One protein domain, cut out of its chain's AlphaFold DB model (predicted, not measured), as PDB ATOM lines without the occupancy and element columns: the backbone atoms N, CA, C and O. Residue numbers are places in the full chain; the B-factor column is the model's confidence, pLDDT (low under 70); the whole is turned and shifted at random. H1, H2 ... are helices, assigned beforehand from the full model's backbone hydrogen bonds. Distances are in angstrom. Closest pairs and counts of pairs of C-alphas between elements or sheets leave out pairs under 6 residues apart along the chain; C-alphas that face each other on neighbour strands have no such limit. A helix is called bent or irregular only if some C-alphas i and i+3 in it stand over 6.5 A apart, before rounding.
ATOM      1  N   VAL A  61      79.851 125.162 107.460       79.54
ATOM      2  CA  VAL A  61      79.834 123.811 108.055       79.54
ATOM      3  C   VAL A  61      79.374 123.822 109.520       79.54
ATOM      4  O   VAL A  61      78.851 122.822 110.006       79.54
ATOM      5  N   LEU A  62      79.531 124.944 110.226       83.10
ATOM      6  CA  LEU A  62      79.197 125.083 111.639       83.10
ATOM      7  C   LEU A  62      77.996 126.017 111.848       83.10
ATOM      8  O   LEU A  62      78.019 126.924 112.684       83.10
ATOM      9  N   GLU A  63      76.932 125.784 111.079       84.54
ATOM     10  CA  GLU A  63      75.680 126.547 111.140       84.54
ATOM     11  C   GLU A  63      75.116 126.642 112.567       84.54
ATOM     12  O   GLU A  63      74.686 127.717 112.994       84.54
ATOM     13  N   GLU A  64      75.193 125.556 113.342       87.77
ATOM     14  CA  GLU A  64      74.731 125.537 114.734       87.77
ATOM     15  C   GLU A  64      75.499 126.527 115.620       87.77
ATOM     16  O   GLU A  64      74.899 127.184 116.473       87.77
ATOM     17  N   LEU A  65      76.799 126.738 115.378       87.66
ATOM     18  CA  LEU A  65      77.563 127.757 116.102       87.66
ATOM     19  C   LEU A  65      77.138 129.169 115.687       87.66
ATOM     20  O   LEU A  65      76.995 130.040 116.543       87.66
ATOM     21  N   ALA A  66      76.887 129.409 114.399       85.56
ATOM     22  CA  ALA A  66      76.376 130.701 113.938       85.56
ATOM     23  C   ALA A  66      74.974 130.992 114.509       85.56
ATOM     24  O   ALA A  66      74.651 132.126 114.872       85.56
ATOM     25  N   LYS A  67      74.125 129.969 114.631       88.33
ATOM     26  CA  LYS A  67      72.806 130.057 115.273       88.33
ATOM     27  C   LYS A  67      72.921 130.326 116.775       88.33
ATOM     28  O   LYS A  67      72.225 131.214 117.279       88.33
ATOM     29  N   LEU A  68      73.831 129.641 117.468       88.64
ATOM     30  CA  LEU A  68      74.156 129.919 118.866       88.64
ATOM     31  C   LEU A  68      74.652 131.359 119.038       88.64
ATOM     32  O   LEU A  68      74.123 132.078 119.879       88.64
ATOM     33  N   GLY A  69      75.580 131.823 118.197       88.52
ATOM     34  CA  GLY A  69      76.101 133.193 118.224       88.52
ATOM     35  C   GLY A  69      75.008 134.251 118.052       88.52
ATOM     36  O   GLY A  69      74.937 135.198 118.834       88.52
ATOM     37  N   ARG A  70      74.081 134.054 117.104       89.79
ATOM     38  CA  ARG A  70      72.904 134.929 116.932       89.79
ATOM     39  C   ARG A  70      71.986 134.931 118.154       89.79
ATOM     40  O   ARG A  70      71.411 135.965 118.491       89.79
ATOM     41  N   THR A  71      71.843 133.780 118.805       91.92
ATOM     42  CA  THR A  71      71.024 133.632 120.014       91.92
ATOM     43  C   THR A  71      71.671 134.359 121.191       91.92
ATOM     44  O   THR A  71      71.019 135.188 121.821       91.92
ATOM     45  N   LEU A  72      72.970 134.138 121.411       91.08
ATOM     46  CA  LEU A  72      73.762 134.813 122.442       91.08
ATOM     47  C   LEU A  72      73.784 136.331 122.252       91.08
ATOM     48  O   LEU A  72      73.636 137.082 123.210       91.08
ATOM     49  N   TRP A  73      73.902 136.803 121.010       90.15
ATOM     50  CA  TRP A  73      73.850 138.233 120.715       90.15
ATOM     51  C   TRP A  73      72.501 138.858 121.075       90.15
ATOM     52  O   TRP A  73      72.461 139.969 121.607       90.15
ATOM     53  N   ARG A  74      71.399 138.138 120.828       93.32
ATOM     54  CA  ARG A  74      70.046 138.589 121.176       93.32
ATOM     55  C   ARG A  74      69.837 138.654 122.690       93.32
ATOM     56  O   ARG A  74      69.237 139.615 123.155       93.32
ATOM     57  N   CYS A  75      70.349 137.681 123.446       91.67
ATOM     58  CA  CYS A  75      70.210 137.642 124.907       91.67
ATOM     59  C   CYS A  75      71.336 138.359 125.671       91.67
ATOM     60  O   CYS A  75      71.347 138.331 126.899       91.67
ATOM     61  N   ARG A  76      72.278 139.031 124.991       92.46
ATOM     62  CA  ARG A  76      73.443 139.658 125.647       92.46
ATOM     63  C   ARG A  76      73.071 140.602 126.790       92.46
ATOM     64  O   ARG A  76      73.837 140.724 127.732       92.46
ATOM     65  N   HIS A  77      71.934 141.293 126.692       91.65
ATOM     66  CA  HIS A  77      71.497 142.237 127.719       91.65
ATOM     67  C   HIS A  77      71.149 141.499 129.013       91.65
ATOM     68  O   HIS A  77      71.599 141.915 130.074       91.65
ATOM     69  N   ASP A  78      70.467 140.357 128.913       88.19
ATOM     70  CA  ASP A  78      70.158 139.493 130.056       88.19
ATOM     71  C   ASP A  78      71.434 138.864 130.633       88.19
ATOM     72  O   ASP A  78      71.622 138.811 131.849       88.19
ATOM     73  N   VAL A  79      72.352 138.437 129.757       86.49
ATOM     74  CA  VAL A  79      73.653 137.884 130.164       86.49
ATOM     75  C   VAL A  79      74.473 138.922 130.929       86.49
ATOM     76  O   VAL A  79      75.024 138.605 131.979       86.49
ATOM     77  N   LEU A  80      74.549 140.160 130.438       91.18
ATOM     78  CA  LEU A  80      75.275 141.240 131.110       91.18
ATOM     79  C   LEU A  80      74.591 141.658 132.418       91.18
ATOM     80  O   LEU A  80      75.278 141.826 133.423       91.18
ATOM     81  N   ALA A  81      73.255 141.701 132.453       90.20
ATOM     82  CA  ALA A  81      72.496 142.012 133.664       90.20
ATOM     83  C   ALA A  81      72.791 141.034 134.817       90.20
ATOM     84  O   ALA A  81      72.823 141.442 135.981       90.20
ATOM     85  N   TYR A  82      73.066 139.759 134.514       86.12
ATOM     86  CA  TYR A  82      73.508 138.800 135.529       86.12
ATOM     87  C   TYR A  82      74.841 139.200 136.178       86.12
ATOM     88  O   TYR A  82      74.993 139.044 137.388       86.12
ATOM     89  N   PHE A  83      75.802 139.726 135.418       88.54
ATOM     90  CA  PHE A  83      77.087 140.159 135.977       88.54
ATOM     91  C   PHE A  83      76.981 141.475 136.748       88.54
ATOM     92  O   PHE A  83      77.738 141.682 137.693       88.54
ATOM     93  N   ASP A  84      76.025 142.331 136.389       92.68
ATOM     94  CA  ASP A  84      75.799 143.596 137.088       92.68
ATOM     95  C   ASP A  84      75.051 143.409 138.418       92.68
ATOM     96  O   ASP A  84      75.347 144.087 139.405       92.68
ATOM     97  N   HIS A  85      74.083 142.487 138.471       89.14
ATOM     98  CA  HIS A  85      73.200 142.321 139.633       89.14
ATOM     99  C   HIS A  85      73.419 141.027 140.421       89.14
ATOM    100  O   HIS A  85      72.964 140.932 141.560       89.14
ATOM    101  N   HIS A  86      74.076 140.021 139.836       85.27
ATOM    102  CA  HIS A  86      74.212 138.665 140.386       85.27
ATOM    103  C   HIS A  86      72.882 138.019 140.823       85.27
ATOM    104  O   HIS A  86      72.862 137.078 141.617       85.27
ATOM    105  N   ALA A  87      71.759 138.503 140.287       85.61
ATOM    106  CA  ALA A  87      70.434 137.964 140.532       85.61
ATOM    107  C   ALA A  87      70.114 136.922 139.457       85.61
ATOM    108  O   ALA A  87      70.106 137.218 138.264       85.61
ATOM    109  N   SER A  88      69.863 135.684 139.873       87.59
ATOM    110  CA  SER A  88      69.378 134.629 138.985       87.59
ATOM    111  C   SER A  88      68.558 133.614 139.763       87.59
ATOM    112  O   SER A  88      68.746 133.439 140.968       87.59
ATOM    113  N   ASN A  89      67.722 132.870 139.044       91.45
ATOM    114  CA  ASN A  89      67.040 131.699 139.585       91.45
ATOM    115  C   ASN A  89      67.953 130.465 139.658       91.45
ATOM    116  O   ASN A  89      67.483 129.402 140.033       91.45
ATOM    117  N   GLY A  90      69.250 130.578 139.337       90.86
ATOM    118  CA  GLY A  90      70.182 129.445 139.321       90.86
ATOM    119  C   GLY A  90      70.166 128.617 140.615       90.86
ATOM    120  O   GLY A  90      69.965 127.406 140.540       90.86
ATOM    121  N   PRO A  91      70.304 129.231 141.808       91.46
ATOM    122  CA  PRO A  91      70.206 128.507 143.077       91.46
ATOM    123  C   PRO A  91      68.845 127.833 143.291       91.46
ATOM    124  O   PRO A  91      68.790 126.692 143.751       91.46
ATOM    125  N   THR A  92      67.756 128.511 142.929       96.35
ATOM    126  CA  THR A  92      66.389 127.986 143.040       96.35
ATOM    127  C   THR A  92      66.191 126.778 142.130       96.35
ATOM    128  O   THR A  92      65.743 125.735 142.594       96.35
ATOM    129  N   GLU A  93      66.601 126.875 140.866       96.46
ATOM    130  CA  GLU A  93      66.513 125.785 139.893       96.46
ATOM    131  C   GLU A  93      67.421 124.611 140.263       96.46
ATOM    132  O   GLU A  93      67.036 123.456 140.101       96.46
ATOM    133  N   ALA A  94      68.604 124.866 140.831       93.67
ATOM    134  CA  ALA A  94      69.478 123.804 141.323       93.67
ATOM    135  C   ALA A  94      68.829 123.018 142.475       93.67
ATOM    136  O   ALA A  94      68.952 121.792 142.536       93.67
ATOM    137  N   ILE A  95      68.127 123.703 143.383       93.36
ATOM    138  CA  ILE A  95      67.351 123.053 144.446       93.36
ATOM    139  C   ILE A  95      66.152 122.318 143.845       93.36
ATOM    140  O   ILE A  95      65.943 121.151 144.171       93.36
ATOM    141  N   ASN A  96      65.409 122.954 142.939       96.35
ATOM    142  CA  ASN A  96      64.249 122.361 142.282       96.35
ATOM    143  C   ASN A  96      64.621 121.080 141.520       96.35
ATOM    144  O   ASN A  96      64.016 120.037 141.745       96.35
ATOM    145  N   GLY A  97      65.690 121.101 140.722       95.66
ATOM    146  CA  GLY A  97      66.184 119.922 140.009       95.66
ATOM    147  C   GLY A  97      66.639 118.798 140.947       95.66
ATOM    148  O   GLY A  97      66.398 117.622 140.670       95.66
ATOM    149  N   ARG A  98      67.237 119.130 142.102       91.03
ATOM    150  CA  ARG A  98      67.562 118.132 143.140       91.03
ATOM    151  C   ARG A  98      66.305 117.535 143.768       91.03
ATOM    152  O   ARG A  98      66.269 116.326 143.986       91.03
ATOM    153  N   LEU A  99      65.290 118.354 144.039       91.09
ATOM    154  CA  LEU A  99      63.999 117.890 144.547       91.09
ATOM    155  C   LEU A  99      63.282 117.012 143.516       91.09
ATOM    156  O   LEU A  99      62.787 115.950 143.876       91.09
ATOM    157  N   GLU A 100      63.293 117.384 142.237       93.75
ATOM    158  CA  GLU A 100      62.716 116.578 141.160       93.75
ATOM    159  C   GLU A 100      63.422 115.222 141.042       93.75
ATOM    160  O   GLU A 100      62.763 114.182 140.994       93.75
ATOM    161  N   ALA A 101      64.758 115.201 141.056       89.00
ATOM    162  CA  ALA A 101      65.532 113.961 141.035       89.00
ATOM    163  C   ALA A 101      65.241 113.081 142.263       89.00
ATOM    164  O   ALA A 101      65.086 111.865 142.136       89.00
ATOM    165  N   LEU A 102      65.116 113.690 143.443       87.64
ATOM    166  CA  LEU A 102      64.762 112.996 144.676       87.64
ATOM    167  C   LEU A 102      63.370 112.361 144.591       87.64
ATOM    168  O   LEU A 102      63.220 111.169 144.859       87.64
ATOM    169  N   CYS A 103      62.375 113.136 144.159       88.92
ATOM    170  CA  CYS A 103      61.009 112.669 143.947       88.92
ATOM    171  C   CYS A 103      60.966 111.539 142.913       88.92
ATOM    172  O   CYS A 103      60.293 110.533 143.136       88.92
ATOM    173  N   ARG A 104      61.729 111.653 141.818       89.30
ATOM    174  CA  ARG A 104      61.845 110.605 140.795       89.30
ATOM    175  C   ARG A 104      62.409 109.307 141.378       89.30
ATOM    176  O   ARG A 104      61.885 108.236 141.093       89.30
ATOM    177  N   ASN A 105      63.429 109.398 142.231       83.95
ATOM    178  CA  ASN A 105      64.058 108.241 142.880       83.95
ATOM    179  C   ASN A 105      63.183 107.579 143.954       83.95
ATOM    180  O   ASN A 105      63.366 106.396 144.257       83.95
ATOM    181  N   ALA A 106      62.273 108.340 144.558       82.36
ATOM    182  CA  ALA A 106      61.397 107.878 145.628       82.36
ATOM    183  C   ALA A 106      59.947 107.623 145.162       82.36
ATOM    184  O   ALA A 106      59.069 107.320 145.978       82.36
ATOM    185  N   LEU A 107      59.693 107.694 143.852       83.38
ATOM    186  CA  LEU A 107      58.405 107.344 143.267       83.38
ATOM    187  C   LEU A 107      58.067 105.874 143.580       83.38
ATOM    188  O   LEU A 107      58.869 104.975 143.345       83.38
ATOM    189  N   GLY A 108      56.871 105.639 144.128       86.19
ATOM    190  CA  GLY A 108      56.369 104.303 144.483       86.19
ATOM    191  C   GLY A 108      56.353 103.993 145.984       86.19
ATOM    192  O   GLY A 108      55.628 103.092 146.414       86.19
ATOM    193  N   PHE A 109      57.054 104.765 146.819       84.45
ATOM    194  CA  PHE A 109      56.947 104.616 148.272       84.45
ATOM    195  C   PHE A 109      55.673 105.288 148.794       84.45
ATOM    196  O   PHE A 109      55.606 106.503 148.936       84.45
ATOM    197  N   ARG A 110      54.658 104.482 149.131       85.71
ATOM    198  CA  ARG A 110      53.430 104.965 149.803       85.71
ATOM    199  C   ARG A 110      53.660 105.309 151.279       85.71
ATOM    200  O   ARG A 110      52.879 106.045 151.867       85.71
ATOM    201  N   ASN A 111      54.707 104.747 151.884       88.66
ATOM    202  CA  ASN A 111      55.059 104.966 153.283       88.66
ATOM    203  C   ASN A 111      56.149 106.044 153.393       88.66
ATOM    204  O   ASN A 111      57.237 105.891 152.831       88.66
ATOM    205  N   LEU A 112      55.863 107.104 154.159       86.32
ATOM    206  CA  LEU A 112      56.764 108.243 154.364       86.32
ATOM    207  C   LEU A 112      58.118 107.844 154.962       86.32
ATOM    208  O   LEU A 112      59.137 108.437 154.614       86.32
ATOM    209  N   THR A 113      58.163 106.833 155.829       90.54
ATOM    210  CA  THR A 113      59.416 106.336 156.412       90.54
ATOM    211  C   THR A 113      60.319 105.755 155.328       90.54
ATOM    212  O   THR A 113      61.490 106.122 155.243       90.54
ATOM    213  N   HIS A 114      59.776 104.922 154.435       86.73
ATOM    214  CA  HIS A 114      60.545 104.356 153.322       86.73
ATOM    215  C   HIS A 114      60.969 105.431 152.316       86.73
ATOM    216  O   HIS A 114      62.119 105.435 151.875       86.73
ATOM    217  N   TYR A 115      60.083 106.388 152.021       87.52
ATOM    218  CA  TYR A 115      60.402 107.548 151.187       87.52
ATOM    219  C   TYR A 115      61.590 108.342 151.754       87.52
ATOM    220  O   TYR A 115      62.539 108.652 151.030       87.52
ATOM    221  N   ARG A 116      61.574 108.635 153.062       87.21
ATOM    222  CA  ARG A 116      62.647 109.372 153.749       87.21
ATOM    223  C   ARG A 116      63.964 108.609 153.740       87.21
ATOM    224  O   ARG A 116      64.985 109.211 153.433       87.21
ATOM    225  N   ILE A 117      63.954 107.309 154.035       86.88
ATOM    226  CA  ILE A 117      65.174 106.486 154.024       86.88
ATOM    227  C   ILE A 117      65.781 106.456 152.620       86.88
ATOM    228  O   ILE A 117      66.966 106.739 152.469       86.88
ATOM    229  N   ARG A 118      64.970 106.200 151.583       84.43
ATOM    230  CA  ARG A 118      65.405 106.242 150.177       84.43
ATOM    231  C   ARG A 118      65.997 107.611 149.828       84.43
ATOM    232  O   ARG A 118      67.063 107.688 149.226       84.43
ATOM    233  N   SER A 119      65.329 108.680 150.252       83.40
ATOM    234  CA  SER A 119      65.766 110.054 150.009       83.40
ATOM    235  C   SER A 119      67.112 110.366 150.665       83.40
ATOM    236  O   SER A 119      68.021 110.865 150.008       83.40
ATOM    237  N   LEU A 120      67.273 110.021 151.945       82.72
ATOM    238  CA  LEU A 120      68.521 110.214 152.687       82.72
ATOM    239  C   LEU A 120      69.657 109.353 152.128       82.72
ATOM    240  O   LEU A 120      70.790 109.825 152.051       82.72
ATOM    241  N   LEU A 121      69.352 108.130 151.686       82.75
ATOM    242  CA  LEU A 121      70.320 107.245 151.046       82.75
ATOM    243  C   LEU A 121      70.881 107.854 149.752       82.75
ATOM    244  O   LEU A 121      72.087 107.780 149.518       82.75
ATOM    245  N   HIS A 122      70.021 108.491 148.951       80.57
ATOM    246  CA  HIS A 122      70.415 109.164 147.710       80.57
ATOM    247  C   HIS A 122      71.104 110.516 147.936       80.57
ATOM    248  O   HIS A 122      72.063 110.826 147.234       80.57
ATOM    249  N   CYS A 123      70.633 111.335 148.881       78.94
ATOM    250  CA  CYS A 123      71.169 112.684 149.089       78.94
ATOM    251  C   CYS A 123      72.424 112.723 149.973       78.94
ATOM    252  O   CYS A 123      73.285 113.571 149.767       78.94
ATOM    253  N   GLY A 124      72.507 111.859 150.988       72.64
ATOM    254  CA  GLY A 124      73.470 111.983 152.087       72.64
ATOM    255  C   GLY A 124      74.782 111.228 151.900       72.64
ATOM    256  O   GLY A 124      75.480 111.009 152.883       72.64
ATOM    257  N   ASN A 125      75.089 110.750 150.688       66.43
ATOM    258  CA  ASN A 125      76.219 109.848 150.428       66.43
ATOM    259  C   ASN A 125      76.219 108.580 151.312       66.43
ATOM    260  O   ASN A 125      77.215 107.864 151.408       66.43
ATOM    261  N   LEU A 126      75.085 108.288 151.957       66.05
ATOM    262  CA  LEU A 126      74.948 107.194 152.908       66.05
ATOM    263  C   LEU A 126      75.137 105.850 152.200       66.05
ATOM    264  O   LEU A 126      75.659 104.923 152.798       66.05
ATOM    265  N   ALA A 127      74.801 105.765 150.909       65.61
ATOM    266  CA  ALA A 127      75.099 104.590 150.100       65.61
ATOM    267  C   ALA A 127      76.609 104.325 150.006       65.61
ATOM    268  O   ALA A 127      77.028 103.191 150.195       65.61
ATOM    269  N   GLN A 128      77.434 105.357 149.780       67.14
ATOM    270  CA  GLN A 128      78.892 105.188 149.779       67.14
ATOM    271  C   GLN A 128      79.418 104.807 151.165       67.14
ATOM    272  O   GLN A 128      80.290 103.953 151.252       67.14
ATOM    273  N   LEU A 129      78.877 105.395 152.238       65.75
ATOM    274  CA  LEU A 129      79.282 105.060 153.610       65.75
ATOM    275  C   LEU A 129      78.907 103.624 154.001       65.75
ATOM    276  O   LEU A 129      79.705 102.950 154.637       65.75
ATOM    277  N   ILE A 130      77.721 103.151 153.606       68.24
ATOM    278  CA  ILE A 130      77.283 101.771 153.851       68.24
ATOM    279  C   ILE A 130      78.092 100.790 152.998       68.24
ATOM    280  O   ILE A 130      78.448  99.732 153.489       68.24
ATOM    281  N   HIS A 131      78.396 101.123 151.739       69.99
ATOM    282  CA  HIS A 131      79.197 100.254 150.865       69.99
ATOM    283  C   HIS A 131      80.682 100.202 151.251       69.99
ATOM    284  O   HIS A 131      81.392  99.311 150.794       69.99
TER     285      HIS A 131
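What this domain is: This is residues 61 to 131 of the 133 residues of the protein "Probable transposase" of Mycobacterium tuberculosis (strain ATCC 25618 / H37Rv) (UniProt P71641). A long, kinked helix, H1, makes one arm of an open V; H2 is the other arm, and H3 packs at a steep angle on its end, residues 102 to 105, with short H4 beyond. Residues 61 to 97 stand free. The printed part has 71 residues, with four named helices in the order H1, H2, H3, H4, and is all helix. It is extended, with a radius of gyration of the C-alphas of 19.9 A and spans of 50 by 36 by 26 A.

Where its parts are: H1, residues 61 to 85, is 37.2 A long and begins at C-alpha 61 (79.834, 123.811, 108.055). It has a kink of 58 degrees near residue 74, and is irregular: C-alphas 61 and 64 are 8.6 A apart. H2 is residues 90 to 105, 22.4 A; H3 is 112 to 123, 16.0 A; H4, 126 to 131, ends at C-alpha 131 (79.197, 100.254, 150.865).

How they stand to each other: H1 touches no helix. H2, with residues 102 to 105 alone, touches H3, with residues 118 to 123 alone; the closest C-alphas, of Leu 102 and Ser 119, are 6.2 A apart. They run opposite ways at a steep tilt of 56 degrees. H3 and H4 are close but not clearly touching, about perpendicular at 75 degrees; their closest C-alphas, of Leu 121 and Ala 127, are 5.5 A apart. Each O i to N i+4 pair is within hydrogen-bond range in H2, H3 and H4; in H1, 17 of 21.

The domain as a whole: The farthest C-alphas, of Val 61 and Thr 113, are 55.3 A apart. The printed part has no cut and no long link. Residues 125 to 131 have pLDDT under 70.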